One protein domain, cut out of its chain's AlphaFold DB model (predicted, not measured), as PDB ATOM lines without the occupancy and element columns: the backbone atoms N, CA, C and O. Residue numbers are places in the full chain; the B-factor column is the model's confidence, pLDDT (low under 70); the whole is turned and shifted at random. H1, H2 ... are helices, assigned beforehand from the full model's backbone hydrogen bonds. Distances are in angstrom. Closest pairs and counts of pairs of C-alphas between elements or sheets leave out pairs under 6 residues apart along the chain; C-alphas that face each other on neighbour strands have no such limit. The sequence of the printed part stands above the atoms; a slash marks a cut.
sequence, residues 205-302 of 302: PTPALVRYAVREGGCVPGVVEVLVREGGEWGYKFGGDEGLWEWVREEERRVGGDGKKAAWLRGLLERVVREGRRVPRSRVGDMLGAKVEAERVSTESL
ATOM      1  N   PRO A 205     214.324 165.336 157.850       87.62
ATOM      2  CA  PRO A 205     213.243 164.722 158.597       87.62
ATOM      3  C   PRO A 205     211.903 165.293 158.115       87.62
ATOM      4  O   PRO A 205     211.655 166.494 158.160       87.62
ATOM      5  N   THR A 206     211.051 164.410 157.600       89.62
ATOM      6  CA  THR A 206     209.713 164.769 157.130       89.62
ATOM      7  C   THR A 206     208.741 164.851 158.309       89.62
ATOM      8  O   THR A 206     208.978 164.214 159.340       89.62
ATOM      9  N   PRO A 207     207.599 165.543 158.166       89.56
ATOM     10  CA  PRO A 207     206.562 165.548 159.201       89.56
ATOM     11  C   PRO A 207     206.074 164.144 159.569       89.56
ATOM     12  O   PRO A 207     205.892 163.844 160.744       89.56
ATOM     13  N   ALA A 208     206.007 163.229 158.598       91.62
ATOM     14  CA  ALA A 208     205.719 161.819 158.857       91.62
ATOM     15  C   ALA A 208     206.744 161.154 159.799       91.62
ATOM     16  O   ALA A 208     206.362 160.347 160.644       91.62
ATOM     17  N   LEU A 209     208.033 161.498 159.694       92.75
ATOM     18  CA  LEU A 209     209.068 160.972 160.587       92.75
ATOM     19  C   LEU A 209     208.957 161.555 162.003       92.75
ATOM     20  O   LEU A 209     209.179 160.834 162.972       92.75
ATOM     21  N   VAL A 210     208.580 162.832 162.132       93.38
ATOM     22  CA  VAL A 210     208.314 163.455 163.441       93.38
ATOM     23  C   VAL A 210     207.092 162.817 164.099       93.38
ATOM     24  O   VAL A 210     207.165 162.434 165.263       93.38
ATOM     25  N   ARG A 211     206.000 162.604 163.350       93.56
ATOM     26  CA  ARG A 211     204.818 161.882 163.850       93.56
ATOM     27  C   ARG A 211     205.170 160.470 164.309       93.56
ATOM     28  O   ARG A 211     204.727 160.066 165.376       93.56
ATOM     29  N   TYR A 212     206.003 159.752 163.551       94.44
ATOM     30  CA  TYR A 212     206.520 158.445 163.964       94.44
ATOM     31  C   TYR A 212     207.301 158.537 165.285       94.44
ATOM     32  O   TYR A 212     207.065 157.747 166.191       94.44
ATOM     33  N   ALA A 213     208.187 159.526 165.447       94.62
ATOM     34  CA  ALA A 213     208.947 159.704 166.689       94.62
ATOM     35  C   ALA A 213     208.067 160.018 167.909       94.62
ATOM     36  O   ALA A 213     208.375 159.587 169.020       94.62
ATOM     37  N   VAL A 214     206.968 160.740 167.700       93.50
ATOM     38  CA  VAL A 214     206.003 161.066 168.753       93.50
ATOM     39  C   VAL A 214     205.122 159.859 169.095       93.50
ATOM     40  O   VAL A 214     205.026 159.502 170.265       93.50
ATOM     41  N   ARG A 215     204.527 159.202 168.090       92.00
ATOM     42  CA  ARG A 215     203.549 158.115 168.283       92.00
ATOM     43  C   ARG A 215     204.195 156.767 168.602       92.00
ATOM     44  O   ARG A 215     203.787 156.101 169.543       92.00
ATOM     45  N   GLU A 216     205.202 156.369 167.830       91.88
ATOM     46  CA  GLU A 216     205.845 155.048 167.930       91.88
ATOM     47  C   GLU A 216     207.201 155.112 168.651       91.88
ATOM     48  O   GLU A 216     207.622 154.151 169.285       91.88
ATOM     49  N   GLY A 217     207.887 156.258 168.597       88.00
ATOM     50  CA  GLY A 217     209.187 156.482 169.244       88.00
ATOM     51  C   GLY A 217     209.125 156.906 170.716       88.00
ATOM     52  O   GLY A 217     210.146 157.306 171.272       88.00
ATOM     53  N   GLY A 218     207.945 156.886 171.345       88.25
ATOM     54  CA  GLY A 218     207.763 157.226 172.764       88.25
ATOM     55  C   GLY A 218     207.860 158.719 173.107       88.25
ATOM     56  O   GLY A 218     207.921 159.062 174.293       88.25
ATOM     57  N   CYS A 219     207.877 159.598 172.093       90.94
ATOM     58  CA  CYS A 219     207.974 161.055 172.223       90.94
ATOM     59  C   CYS A 219     209.157 161.499 173.105       90.94
ATOM     60  O   CYS A 219     209.018 162.290 174.040       90.94
ATOM     61  N   VAL A 220     210.350 160.970 172.817       92.50
ATOM     62  CA  VAL A 220     211.581 161.343 173.529       92.50
ATOM     63  C   VAL A 220     211.959 162.795 173.194       92.50
ATOM     64  O   VAL A 220     212.239 163.072 172.021       92.50
ATOM     65  N   PRO A 221     212.039 163.713 174.184       90.38
ATOM     66  CA  PRO A 221     212.232 165.141 173.932       90.38
ATOM     67  C   PRO A 221     213.427 165.469 173.034       90.38
ATOM     68  O   PRO A 221     213.281 166.180 172.045       90.38
ATOM     69  N   GLY A 222     214.592 164.874 173.315       88.94
ATOM     70  CA  GLY A 222     215.810 165.119 172.537       88.94
ATOM     71  C   GLY A 222     215.711 164.655 171.081       88.94
ATOM     72  O   GLY A 222     216.187 165.346 170.186       88.94
ATOM     73  N   VAL A 223     215.054 163.520 170.815       92.88
ATOM     74  CA  VAL A 223     214.859 163.014 169.444       92.88
ATOM     75  C   VAL A 223     213.928 163.941 168.664       92.88
ATOM     76  O   VAL A 223     214.248 164.344 167.548       92.88
ATOM     77  N   VAL A 224     212.780 164.289 169.252       92.81
ATOM     78  CA  VAL A 224     211.761 165.113 168.591       92.81
ATOM     79  C   VAL A 224     212.266 166.541 168.372       92.81
ATOM     80  O   VAL A 224     212.092 167.072 167.278       92.81
ATOM     81  N   GLU A 225     212.960 167.137 169.348       91.00
ATOM     82  CA  GLU A 225     213.573 168.466 169.213       91.00
ATOM     83  C   GLU A 225     214.570 168.509 168.052       91.00
ATOM     84  O   GLU A 225     214.495 169.408 167.215       91.00
ATOM     85  N   VAL A 226     215.454 167.509 167.945       89.94
ATOM     86  CA  VAL A 226     216.396 167.408 166.823       89.94
ATOM     87  C   VAL A 226     215.654 167.271 165.497       89.94
ATOM     88  O   VAL A 226     215.934 168.025 164.573       89.94
ATOM     89  N   LEU A 227     214.677 166.369 165.375       91.56
ATOM     90  CA  LEU A 227     213.963 166.185 164.107       91.56
ATOM     91  C   LEU A 227     213.197 167.445 163.673       91.56
ATOM     92  O   LEU A 227     213.207 167.784 162.490       91.56
ATOM     93  N   VAL A 228     212.560 168.148 164.611       90.94
ATOM     94  CA  VAL A 228     211.830 169.395 164.339       90.94
ATOM     95  C   VAL A 228     212.793 170.522 163.970       90.94
ATOM     96  O   VAL A 228     212.545 171.242 163.002       90.94
ATOM     97  N   ARG A 229     213.911 170.660 164.693       86.94
ATOM     98  CA  ARG A 229     214.940 171.667 164.407       86.94
ATOM     99  C   ARG A 229     215.564 171.443 163.038       86.94
ATOM    100  O   ARG A 229     215.506 172.337 162.200       86.94
ATOM    101  N   GLU A 230     216.110 170.251 162.798       86.62
ATOM    102  CA  GLU A 230     216.748 169.933 161.522       86.62
ATOM    103  C   GLU A 230     215.715 170.039 160.390       86.62
ATOM    104  O   GLU A 230     215.977 170.664 159.377       86.62
ATOM    105  N   GLY A 231     214.482 169.552 160.550       86.69
ATOM    106  CA  GLY A 231     213.465 169.731 159.507       86.69
ATOM    107  C   GLY A 231     213.130 171.202 159.230       86.69
ATOM    108  O   GLY A 231     212.913 171.573 158.075       86.69
ATOM    109  N   GLY A 232     213.150 172.051 160.261       84.25
ATOM    110  CA  GLY A 232     212.976 173.496 160.140       84.25
ATOM    111  C   GLY A 232     214.101 174.163 159.347       84.25
ATOM    112  O   GLY A 232     213.821 174.972 158.462       84.25
ATOM    113  N   GLU A 233     215.358 173.759 159.575       81.56
ATOM    114  CA  GLU A 233     216.518 174.220 158.791       81.56
ATOM    115  C   GLU A 233     216.399 173.864 157.301       81.56
ATOM    116  O   GLU A 233     216.881 174.592 156.434       81.56
ATOM    117  N   TRP A 234     215.698 172.775 156.990       77.69
ATOM    118  CA  TRP A 234     215.390 172.366 155.621       77.69
ATOM    119  C   TRP A 234     214.074 172.946 155.075       77.69
ATOM    120  O   TRP A 234     213.664 172.602 153.966       77.69
ATOM    121  N   GLY A 235     213.417 173.836 155.824       79.88
ATOM    122  CA  GLY A 235     212.253 174.602 155.378       79.88
ATOM    123  C   GLY A 235     210.885 173.998 155.709       79.88
ATOM    124  O   GLY A 235     209.875 174.543 155.259       79.88
ATOM    125  N   TYR A 236     210.806 172.918 156.494       82.69
ATOM    126  CA  TYR A 236     209.519 172.355 156.915       82.69
ATOM    127  C   TYR A 236     208.874 173.180 158.032       82.69
ATOM    128  O   TYR A 236     209.517 173.577 159.002       82.69
ATOM    129  N   LYS A 237     207.560 173.398 157.915       81.69
ATOM    130  CA  LYS A 237     206.745 174.092 158.919       81.69
ATOM    131  C   LYS A 237     205.962 173.075 159.747       81.69
ATOM    132  O   LYS A 237     204.833 172.739 159.408       81.69
ATOM    133  N   PHE A 238     206.549 172.598 160.841       81.38
ATOM    134  CA  PHE A 238     205.876 171.642 161.736       81.38
ATOM    135  C   PHE A 238     204.737 172.261 162.548       81.38
ATOM    136  O   PHE A 238     203.845 171.549 162.989       81.38
ATOM    137  N   GLY A 239     204.733 173.587 162.704       75.19
ATOM    138  CA  GLY A 239     203.701 174.309 163.445       75.19
ATOM    139  C   GLY A 239     202.283 174.184 162.873       75.19
ATOM    140  O   GLY A 239     201.327 174.369 163.613       75.19
ATOM    141  N   GLY A 240     202.146 173.842 161.588       79.44
ATOM    142  CA  GLY A 240     200.853 173.592 160.937       79.44
ATOM    143  C   GLY A 240     200.530 172.110 160.736       79.44
ATOM    144  O   GLY A 240     199.633 171.789 159.963       79.44
ATOM    145  N   ASP A 241     201.286 171.188 161.343       85.56
ATOM    146  CA  ASP A 241     201.012 169.758 161.197       85.56
ATOM    147  C   ASP A 241     199.856 169.332 162.115       85.56
ATOM    148  O   ASP A 241     200.047 169.078 163.305       85.56
ATOM    149  N   GLU A 242     198.654 169.229 161.543       87.69
ATOM    150  CA  GLU A 242     197.439 168.796 162.250       87.69
ATOM    151  C   GLU A 242     197.609 167.456 162.978       87.69
ATOM    152  O   GLU A 242     197.072 167.274 164.066       87.69
ATOM    153  N   GLY A 243     198.404 166.529 162.433       88.75
ATOM    154  CA  GLY A 243     198.596 165.204 163.025       88.75
ATOM    155  C   GLY A 243     199.407 165.222 164.325       88.75
ATOM    156  O   GLY A 243     199.229 164.336 165.166       88.75
ATOM    157  N   LEU A 244     200.286 166.218 164.503       89.38
ATOM    158  CA  LEU A 244     201.000 166.449 165.763       89.38
ATOM    159  C   LEU A 244     200.089 167.124 166.798       89.38
ATOM    160  O   LEU A 244     200.062 166.701 167.951       89.38
ATOM    161  N   TRP A 245     199.301 168.119 166.384       90.44
ATOM    162  CA  TRP A 245     198.338 168.803 167.256       90.44
ATOM    163  C   TRP A 245     197.177 167.910 167.698       90.44
ATOM    164  O   TRP A 245     196.682 168.029 168.818       90.44
ATOM    165  N   GLU A 246     196.722 167.010 166.831       92.06
ATOM    166  CA  GLU A 246     195.758 165.967 167.169       92.06
ATOM    167  C   GLU A 246     196.304 165.048 168.264       92.06
ATOM    168  O   GLU A 246     195.625 164.851 169.267       92.06
ATOM    169  N   TRP A 247     197.549 164.578 168.128       90.06
ATOM    170  CA  TRP A 247     198.175 163.725 169.140       90.06
ATOM    171  C   TRP A 247     198.310 164.434 170.494       90.06
ATOM    172  O   TRP A 247     198.001 163.845 171.525       90.06
ATOM    173  N   VAL A 248     198.703 165.716 170.503       90.62
ATOM    174  CA  VAL A 248     198.746 166.527 171.736       90.62
ATOM    175  C   VAL A 248     197.368 166.573 172.404       90.62
ATOM    176  O   VAL A 248     197.261 166.315 173.599       90.62
ATOM    177  N   ARG A 249     196.307 166.853 171.634       90.88
ATOM    178  CA  ARG A 249     194.928 166.906 172.147       90.88
ATOM    179  C   ARG A 249     194.431 165.547 172.646       90.88
ATOM    180  O   ARG A 249     193.646 165.502 173.587       90.88
ATOM    181  N   GLU A 250     194.821 164.458 171.994       88.50
ATOM    182  CA  GLU A 250     194.460 163.095 172.389       88.50
ATOM    183  C   GLU A 250     195.125 162.707 173.715       88.50
ATOM    184  O   GLU A 250     194.434 162.290 174.645       88.50
ATOM    185  N   GLU A 251     196.436 162.927 173.842       87.25
ATOM    186  CA  GLU A 251     197.192 162.548 175.039       87.25
ATOM    187  C   GLU A 251     196.846 163.428 176.254       87.25
ATOM    188  O   GLU A 251     196.860 162.941 177.381       87.25
ATOM    189  N   GLU A 252     196.453 164.692 176.046       86.12
ATOM    190  CA  GLU A 252     195.910 165.561 177.107       86.12
ATOM    191  C   GLU A 252     194.535 165.104 177.620       86.12
ATOM    192  O   GLU A 252     194.226 165.294 178.795       86.12
ATOM    193  N   ARG A 253     193.699 164.504 176.760       85.44
ATOM    194  CA  ARG A 253     192.381 163.973 177.156       85.44
ATOM    195  C   ARG A 253     192.468 162.596 177.809       85.44
ATOM    196  O   ARG A 253     191.535 162.193 178.505       85.44
ATOM    197  N   ARG A 254     193.548 161.850 177.573       85.50
ATOM    198  CA  ARG A 254     193.716 160.486 178.078       85.50
ATOM    199  C   ARG A 254     193.912 160.506 179.597       85.50
ATOM    200  O   ARG A 254     194.903 161.024 180.107       85.50
ATOM    201  N   VAL A 255     192.986 159.900 180.341       64.12
ATOM    202  CA  VAL A 255     193.125 159.708 181.796       64.12
ATOM    203  C   VAL A 255     194.292 158.741 182.045       64.12
ATOM    204  O   VAL A 255     194.266 157.607 181.575       64.12
ATOM    205  N   GLY A 256     195.350 159.205 182.723       68.00
ATOM    206  CA  GLY A 256     196.625 158.473 182.850       68.00
ATOM    207  C   GLY A 256     197.602 158.679 181.681       68.00
ATOM    208  O   GLY A 256     198.566 157.924 181.541       68.00
ATOM    209  N   GLY A 257     197.343 159.677 180.831       66.38
ATOM    210  CA  GLY A 257     198.238 160.149 179.778       66.38
ATOM    211  C   GLY A 257     199.557 160.706 180.307       66.38
ATOM    212  O   GLY A 257     199.640 161.199 181.435       66.38
ATOM    213  N   ASP A 258     200.595 160.686 179.472       72.69
ATOM    214  CA  ASP A 258     201.875 161.333 179.772       72.69
ATOM    215  C   ASP A 258     201.758 162.849 179.510       72.69
ATOM    216  O   ASP A 258     202.400 163.418 178.626       72.69
ATOM    217  N   GLY A 259     200.877 163.517 180.268       80.62
ATOM    218  CA  GLY A 259     200.495 164.922 180.058       80.62
ATOM    219  C   GLY A 259     201.680 165.893 180.087       80.62
ATOM    220  O   GLY A 259     201.644 166.948 179.457       80.62
ATOM    221  N   LYS A 260     202.789 165.503 180.731       85.31
ATOM    222  CA  LYS A 260     204.061 166.237 180.683       85.31
ATOM    223  C   LYS A 260     204.662 166.262 179.274       85.31
ATOM    224  O   LYS A 260     205.148 167.309 178.851       85.31
ATOM    225  N   LYS A 261     204.621 165.148 178.534       88.31
ATOM    226  CA  LYS A 261     205.109 165.078 177.145       88.31
ATOM    227  C   LYS A 261     204.206 165.849 176.191       88.31
ATOM    228  O   LYS A 261     204.723 166.537 175.316       88.31
ATOM    229  N   ALA A 262     202.891 165.778 176.385       88.12
ATOM    230  CA  ALA A 262     201.935 166.531 175.577       88.12
ATOM    231  C   ALA A 262     202.110 168.050 175.759       88.12
ATOM    232  O   ALA A 262     202.279 168.770 174.775       88.12
ATOM    233  N   ALA A 263     202.204 168.523 177.009       89.12
ATOM    234  CA  ALA A 263     202.482 169.925 177.322       89.12
ATOM    235  C   ALA A 263     203.850 170.385 176.785       89.12
ATOM    236  O   ALA A 263     203.976 171.484 176.241       89.12
ATOM    237  N   TRP A 264     204.878 169.534 176.884       92.88
ATOM    238  CA  TRP A 264     206.193 169.814 176.306       92.88
ATOM    239  C   TRP A 264     206.141 169.944 174.776       92.88
ATOM    240  O   TRP A 264     206.689 170.901 174.225       92.88
ATOM    241  N   LEU A 265     205.469 169.013 174.086       91.31
ATOM    242  CA  LEU A 265     205.363 169.027 172.626       91.31
ATOM    243  C   LEU A 265     204.567 170.242 172.144       91.31
ATOM    244  O   LEU A 265     204.995 170.901 171.199       91.31
ATOM    245  N   ARG A 266     203.472 170.590 172.830       91.31
ATOM    246  CA  ARG A 266     202.721 171.834 172.610       91.31
ATOM    247  C   ARG A 266     203.647 173.048 172.671       91.31
ATOM    248  O   ARG A 266     203.751 173.783 171.694       91.31
ATOM    249  N   GLY A 267     204.402 173.199 173.761       90.75
ATOM    250  CA  GLY A 267     205.348 174.305 173.917       90.75
ATOM    251  C   GLY A 267     206.479 174.303 172.878       90.75
ATOM    252  O   GLY A 267     206.988 175.359 172.501       90.75
ATOM    253  N   LEU A 268     206.897 173.138 172.371       89.19
ATOM    254  CA  LEU A 268     207.836 173.057 171.249       89.19
ATOM    255  C   LEU A 268     207.199 173.555 169.941       89.19
ATOM    256  O   LEU A 268     207.818 174.359 169.245       89.19
ATOM    257  N   LEU A 269     205.983 173.116 169.615       89.50
ATOM    258  CA  LEU A 269     205.284 173.518 168.392       89.50
ATOM    259  C   LEU A 269     204.952 175.014 168.391       89.50
ATOM    260  O   LEU A 269     205.204 175.686 167.395       89.50
ATOM    261  N   GLU A 270     204.475 175.559 169.511       89.00
ATOM    262  CA  GLU A 270     204.201 176.995 169.664       89.00
ATOM    263  C   GLU A 270     205.469 177.837 169.479       89.00
ATOM    264  O   GLU A 270     205.443 178.851 168.777       89.00
ATOM    265  N   ARG A 271     206.611 177.390 170.026       85.31
ATOM    266  CA  ARG A 271     207.911 178.039 169.785       85.31
ATOM    267  C   ARG A 271     208.278 178.038 168.306       85.31
ATOM    268  O   ARG A 271     208.627 179.086 167.775       85.31
ATOM    269  N   VAL A 272     208.129 176.900 167.625       84.19
ATOM    270  CA  VAL A 272     208.407 176.776 166.182       84.19
ATOM    271  C   VAL A 272     207.509 177.699 165.351       84.19
ATOM    272  O   VAL A 272     207.988 178.295 164.384       84.19
ATOM    273  N   VAL A 273     206.229 177.835 165.718       83.56
ATOM    274  CA  VAL A 273     205.279 178.760 165.073       83.56
ATOM    275  C   VAL A 273     205.722 180.208 165.268       83.56
ATOM    276  O   VAL A 273     205.810 180.956 164.295       83.56
ATOM    277  N   ARG A 274     206.047 180.592 166.508       81.75
ATOM    278  CA  ARG A 274     206.438 181.959 166.875       81.75
ATOM    279  C   ARG A 274     207.769 182.384 166.252       81.75
ATOM    280  O   ARG A 274     207.907 183.517 165.810       81.75
ATOM    281  N   GLU A 275     208.746 181.483 166.215       72.38
ATOM    282  CA  GLU A 275     210.122 181.765 165.777       72.38
ATOM    283  C   GLU A 275     210.334 181.535 164.272       72.38
ATOM    284  O   GLU A 275     211.437 181.708 163.753       72.38
ATOM    285  N   GLY A 276     209.275 181.172 163.539       60.06
ATOM    286  CA  GLY A 276     209.200 181.355 162.089       60.06
ATOM    287  C   GLY A 276     210.307 180.689 161.265       60.06
ATOM    288  O   GLY A 276     210.617 181.214 160.192       60.06
ATOM    289  N   ARG A 277     210.868 179.564 161.757       58.00
ATOM    290  CA  ARG A 277     211.799 178.581 161.127       58.00
ATOM    291  C   ARG A 277     212.973 178.161 162.019       58.00
ATOM    292  O   ARG A 277     213.637 177.187 161.678       58.00
ATOM    293  N   ARG A 278     213.261 178.848 163.128       51.91
ATOM    294  CA  ARG A 278     214.446 178.548 163.952       51.91
ATOM    295  C   ARG A 278     214.051 178.120 165.356       51.91
ATOM    296  O   ARG A 278     213.627 178.956 166.132       51.91
ATOM    297  N   VAL A 279     214.252 176.845 165.686       53.94
ATOM    298  CA  VAL A 279     214.343 176.432 167.093       53.94
ATOM    299  C   VAL A 279     215.747 176.824 167.572       53.94
ATOM    300  O   VAL A 279     216.716 176.349 166.969       53.94
ATOM    301  N   PRO A 280     215.907 177.700 168.582       46.84
ATOM    302  CA  PRO A 280     217.217 178.097 169.078       46.84
ATOM    303  C   PRO A 280     218.013 176.870 169.529       46.84
ATOM    304  O   PRO A 280     217.461 175.932 170.106       46.84
ATOM    305  N   ARG A 281     219.322 176.867 169.241       44.84
ATOM    306  CA  ARG A 281     220.232 175.794 169.659       44.84
ATOM    307  C   ARG A 281     220.188 175.678 171.187       44.84
ATOM    308  O   ARG A 281     220.563 176.608 171.894       44.84
ATOM    309  N   SER A 282     219.722 174.544 171.708       44.06
ATOM    310  CA  SER A 282     220.021 174.164 173.088       44.06
ATOM    311  C   SER A 282     221.518 173.837 173.189       44.06
ATOM    312  O   SER A 282     222.093 173.316 172.230       44.06
ATOM    313  N   ARG A 283     222.155 174.112 174.342       36.78
ATOM    314  CA  ARG A 283     223.613 173.941 174.593       36.78
ATOM    315  C   ARG A 283     224.183 172.557 174.224       36.78
ATOM    316  O   ARG A 283     225.394 172.383 174.154       36.78
ATOM    317  N   VAL A 284     223.326 171.565 173.987       38.62
ATOM    318  CA  VAL A 284     223.683 170.201 173.575       38.62
ATOM    319  C   VAL A 284     224.023 170.112 172.071       38.62
ATOM    320  O   VAL A 284     224.766 169.228 171.662       38.62
ATOM    321  N   GLY A 285     223.519 171.030 171.235       33.84
ATOM    322  CA  GLY A 285     223.716 171.043 169.774       33.84
ATOM    323  C   GLY A 285     224.876 171.905 169.258       33.84
ATOM    324  O   GLY A 285     225.178 171.862 168.066       33.84
ATOM    325  N   ASP A 286     225.539 172.673 170.128       36.66
ATOM    326  CA  ASP A 286     226.507 173.711 169.732       36.66
ATOM    327  C   ASP A 286     227.839 173.178 169.174       36.66
ATOM    328  O   ASP A 286     228.603 173.931 168.572       36.66
ATOM    329  N   MET A 287     228.138 171.883 169.303       38.75
ATOM    330  CA  MET A 287     229.481 171.377 168.987       38.75
ATOM    331  C   MET A 287     229.713 170.951 167.526       38.75
ATOM    332  O   MET A 287     230.870 170.829 167.130       38.75
ATOM    333  N   LEU A 288     228.667 170.769 166.708       38.38
ATOM    334  CA  LEU A 288     228.802 170.271 165.323       38.38
ATOM    335  C   LEU A 288     228.551 171.337 164.241       38.38
ATOM    336  O   LEU A 288     229.136 171.260 163.162       38.38
ATOM    337  N   GLY A 289     227.728 172.353 164.521       34.28
ATOM    338  CA  GLY A 289     227.296 173.337 163.519       34.28
ATOM    339  C   GLY A 289     228.243 174.521 163.296       34.28
ATOM    340  O   GLY A 289     228.155 175.180 162.267       34.28
ATOM    341  N   ALA A 290     229.164 174.805 164.220       35.41
ATOM    342  CA  ALA A 290     229.978 176.026 164.167       35.41
ATOM    343  C   ALA A 290     231.083 176.018 163.089       35.41
ATOM    344  O   ALA A 290     231.670 177.060 162.818       35.41
ATOM    345  N   LYS A 291     231.382 174.868 162.462       38.09
ATOM    346  CA  LYS A 291     232.531 174.747 161.546       38.09
ATOM    347  C   LYS A 291     232.177 174.760 160.054       38.09
ATOM    348  O   LYS A 291     233.005 175.174 159.254       38.09
ATOM    349  N   VAL A 292     230.949 174.389 159.678       35.94
ATOM    350  CA  VAL A 292     230.508 174.407 158.266       35.94
ATOM    351  C   VAL A 292     230.263 175.840 157.769       35.94
ATOM    352  O   VAL A 292     230.460 176.131 156.592       35.94
ATOM    353  N   GLU A 293     229.885 176.757 158.665       33.44
ATOM    354  CA  GLU A 293     229.692 178.175 158.333       33.44
ATOM    355  C   GLU A 293     231.031 178.913 158.134       33.44
ATOM    356  O   GLU A 293     231.130 179.782 157.272       33.44
ATOM    357  N   ALA A 294     232.083 178.529 158.870       36.19
ATOM    358  CA  ALA A 294     233.398 179.170 158.787       36.19
ATOM    359  C   ALA A 294     234.151 178.840 157.483       36.19
ATOM    360  O   ALA A 294     234.844 179.698 156.948       36.19
ATOM    361  N   GLU A 295     233.978 177.634 156.926       35.03
ATOM    362  CA  GLU A 295     234.616 177.255 155.653       35.03
ATOM    363  C   GLU A 295     233.945 177.890 154.425       35.03
ATOM    364  O   GLU A 295     234.619 178.098 153.421       35.03
ATOM    365  N   ARG A 296     232.661 178.276 154.501       34.19
ATOM    366  CA  ARG A 296     231.985 179.005 153.409       34.19
ATOM    367  C   ARG A 296     232.495 180.432 153.245       34.19
ATOM    368  O   ARG A 296     232.682 180.875 152.117       34.19
ATOM    369  N   VAL A 297     232.759 181.122 154.354       40.97
ATOM    370  CA  VAL A 297     233.241 182.511 154.329       40.97
ATOM    371  C   VAL A 297     234.675 182.589 153.791       40.97
ATOM    372  O   VAL A 297     235.018 183.542 153.104       40.97
ATOM    373  N   SER A 298     235.502 181.562 154.013       38.78
ATOM    374  CA  SER A 298     236.875 181.532 153.485       38.78
ATOM    375  C   SER A 298     236.974 181.164 152.000       38.78
ATOM    376  O   SER A 298     237.958 181.530 151.365       38.78
ATOM    377  N   THR A 299     235.979 180.481 151.420       39.19
ATOM    378  CA  THR A 299     235.958 180.150 149.978       39.19
ATOM    379  C   THR A 299     235.338 181.226 149.085       39.19
ATOM    380  O   THR A 299     235.451 181.122 147.872       39.19
ATOM    381  N   GLU A 300     234.698 182.253 149.651       35.62
ATOM    382  CA  GLU A 300     234.156 183.398 148.891       35.62
ATOM    383  C   GLU A 300     235.091 184.624 148.909       35.62
ATOM    384  O   GLU A 300     234.741 185.679 148.390       35.62
ATOM    385  N   SER A 301     236.285 184.506 149.503       40.44
ATOM    386  CA  SER A 301     237.276 185.593 149.614       40.44
ATOM    387  C   SER A 301     238.630 185.282 148.957       40.44
ATOM    388  O   SER A 301     239.615 185.951 149.269       40.44
ATOM    389  N   LEU A 302     238.691 184.293 148.058       33.41
ATOM    390  CA  LEU A 302     239.854 183.991 147.213       33.41
ATOM    391  C   LEU A 302     239.421 183.712 145.774       33.41
ATOM    392  O   LEU A 302     238.530 182.854 145.594       33.41
TER     393      LEU A 302
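Overview. This is residues 205 to 302 of the 302 residues of an uncharacterized protein of Aulographum hederae CBS 113979 (UniProt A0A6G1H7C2). Two helical hairpins, H1 with H2 and H3 with H4, pack into a small four-helix bundle; residues 290 to 302, which hold H6, stick out. The printed part has 98 residues with six named helices, H1 to H6 in order: all helix. It is loose, radius of gyration of the C-alphas 15.9 A, spanning 62 by 24 by 22 A.

Arrangement. H4, residues 259 to 274, touches H3, residues 242 to 253, with 259 to 266 alone, closest at C-alphas 262 and 248, 5.0 A. Residues 221 to 225 alone of H2, residues 221 to 233, touch H4, closest at C-alphas 225 and 268, 7.6 A. H1, residues 207 to 215, H2, H3 and H4 have every O i to N i+4 pair within hydrogen-bond range; H6, residues 292 to 299, has 1 of 4, beside 1 of 5 O i to N i+3 pairs.

Along the chain. H4 runs 22.3 A, from C-alpha 259 at (200.495, 164.922, 180.058) to C-alpha 274 at (206.438, 181.959, 166.875).

Size, cuts and confidence. The printed part has no cut. A long link joins H4 to H5, residues 286 to 289. pLDDT is under 70 at residues 255 to 257 and 276 to 302.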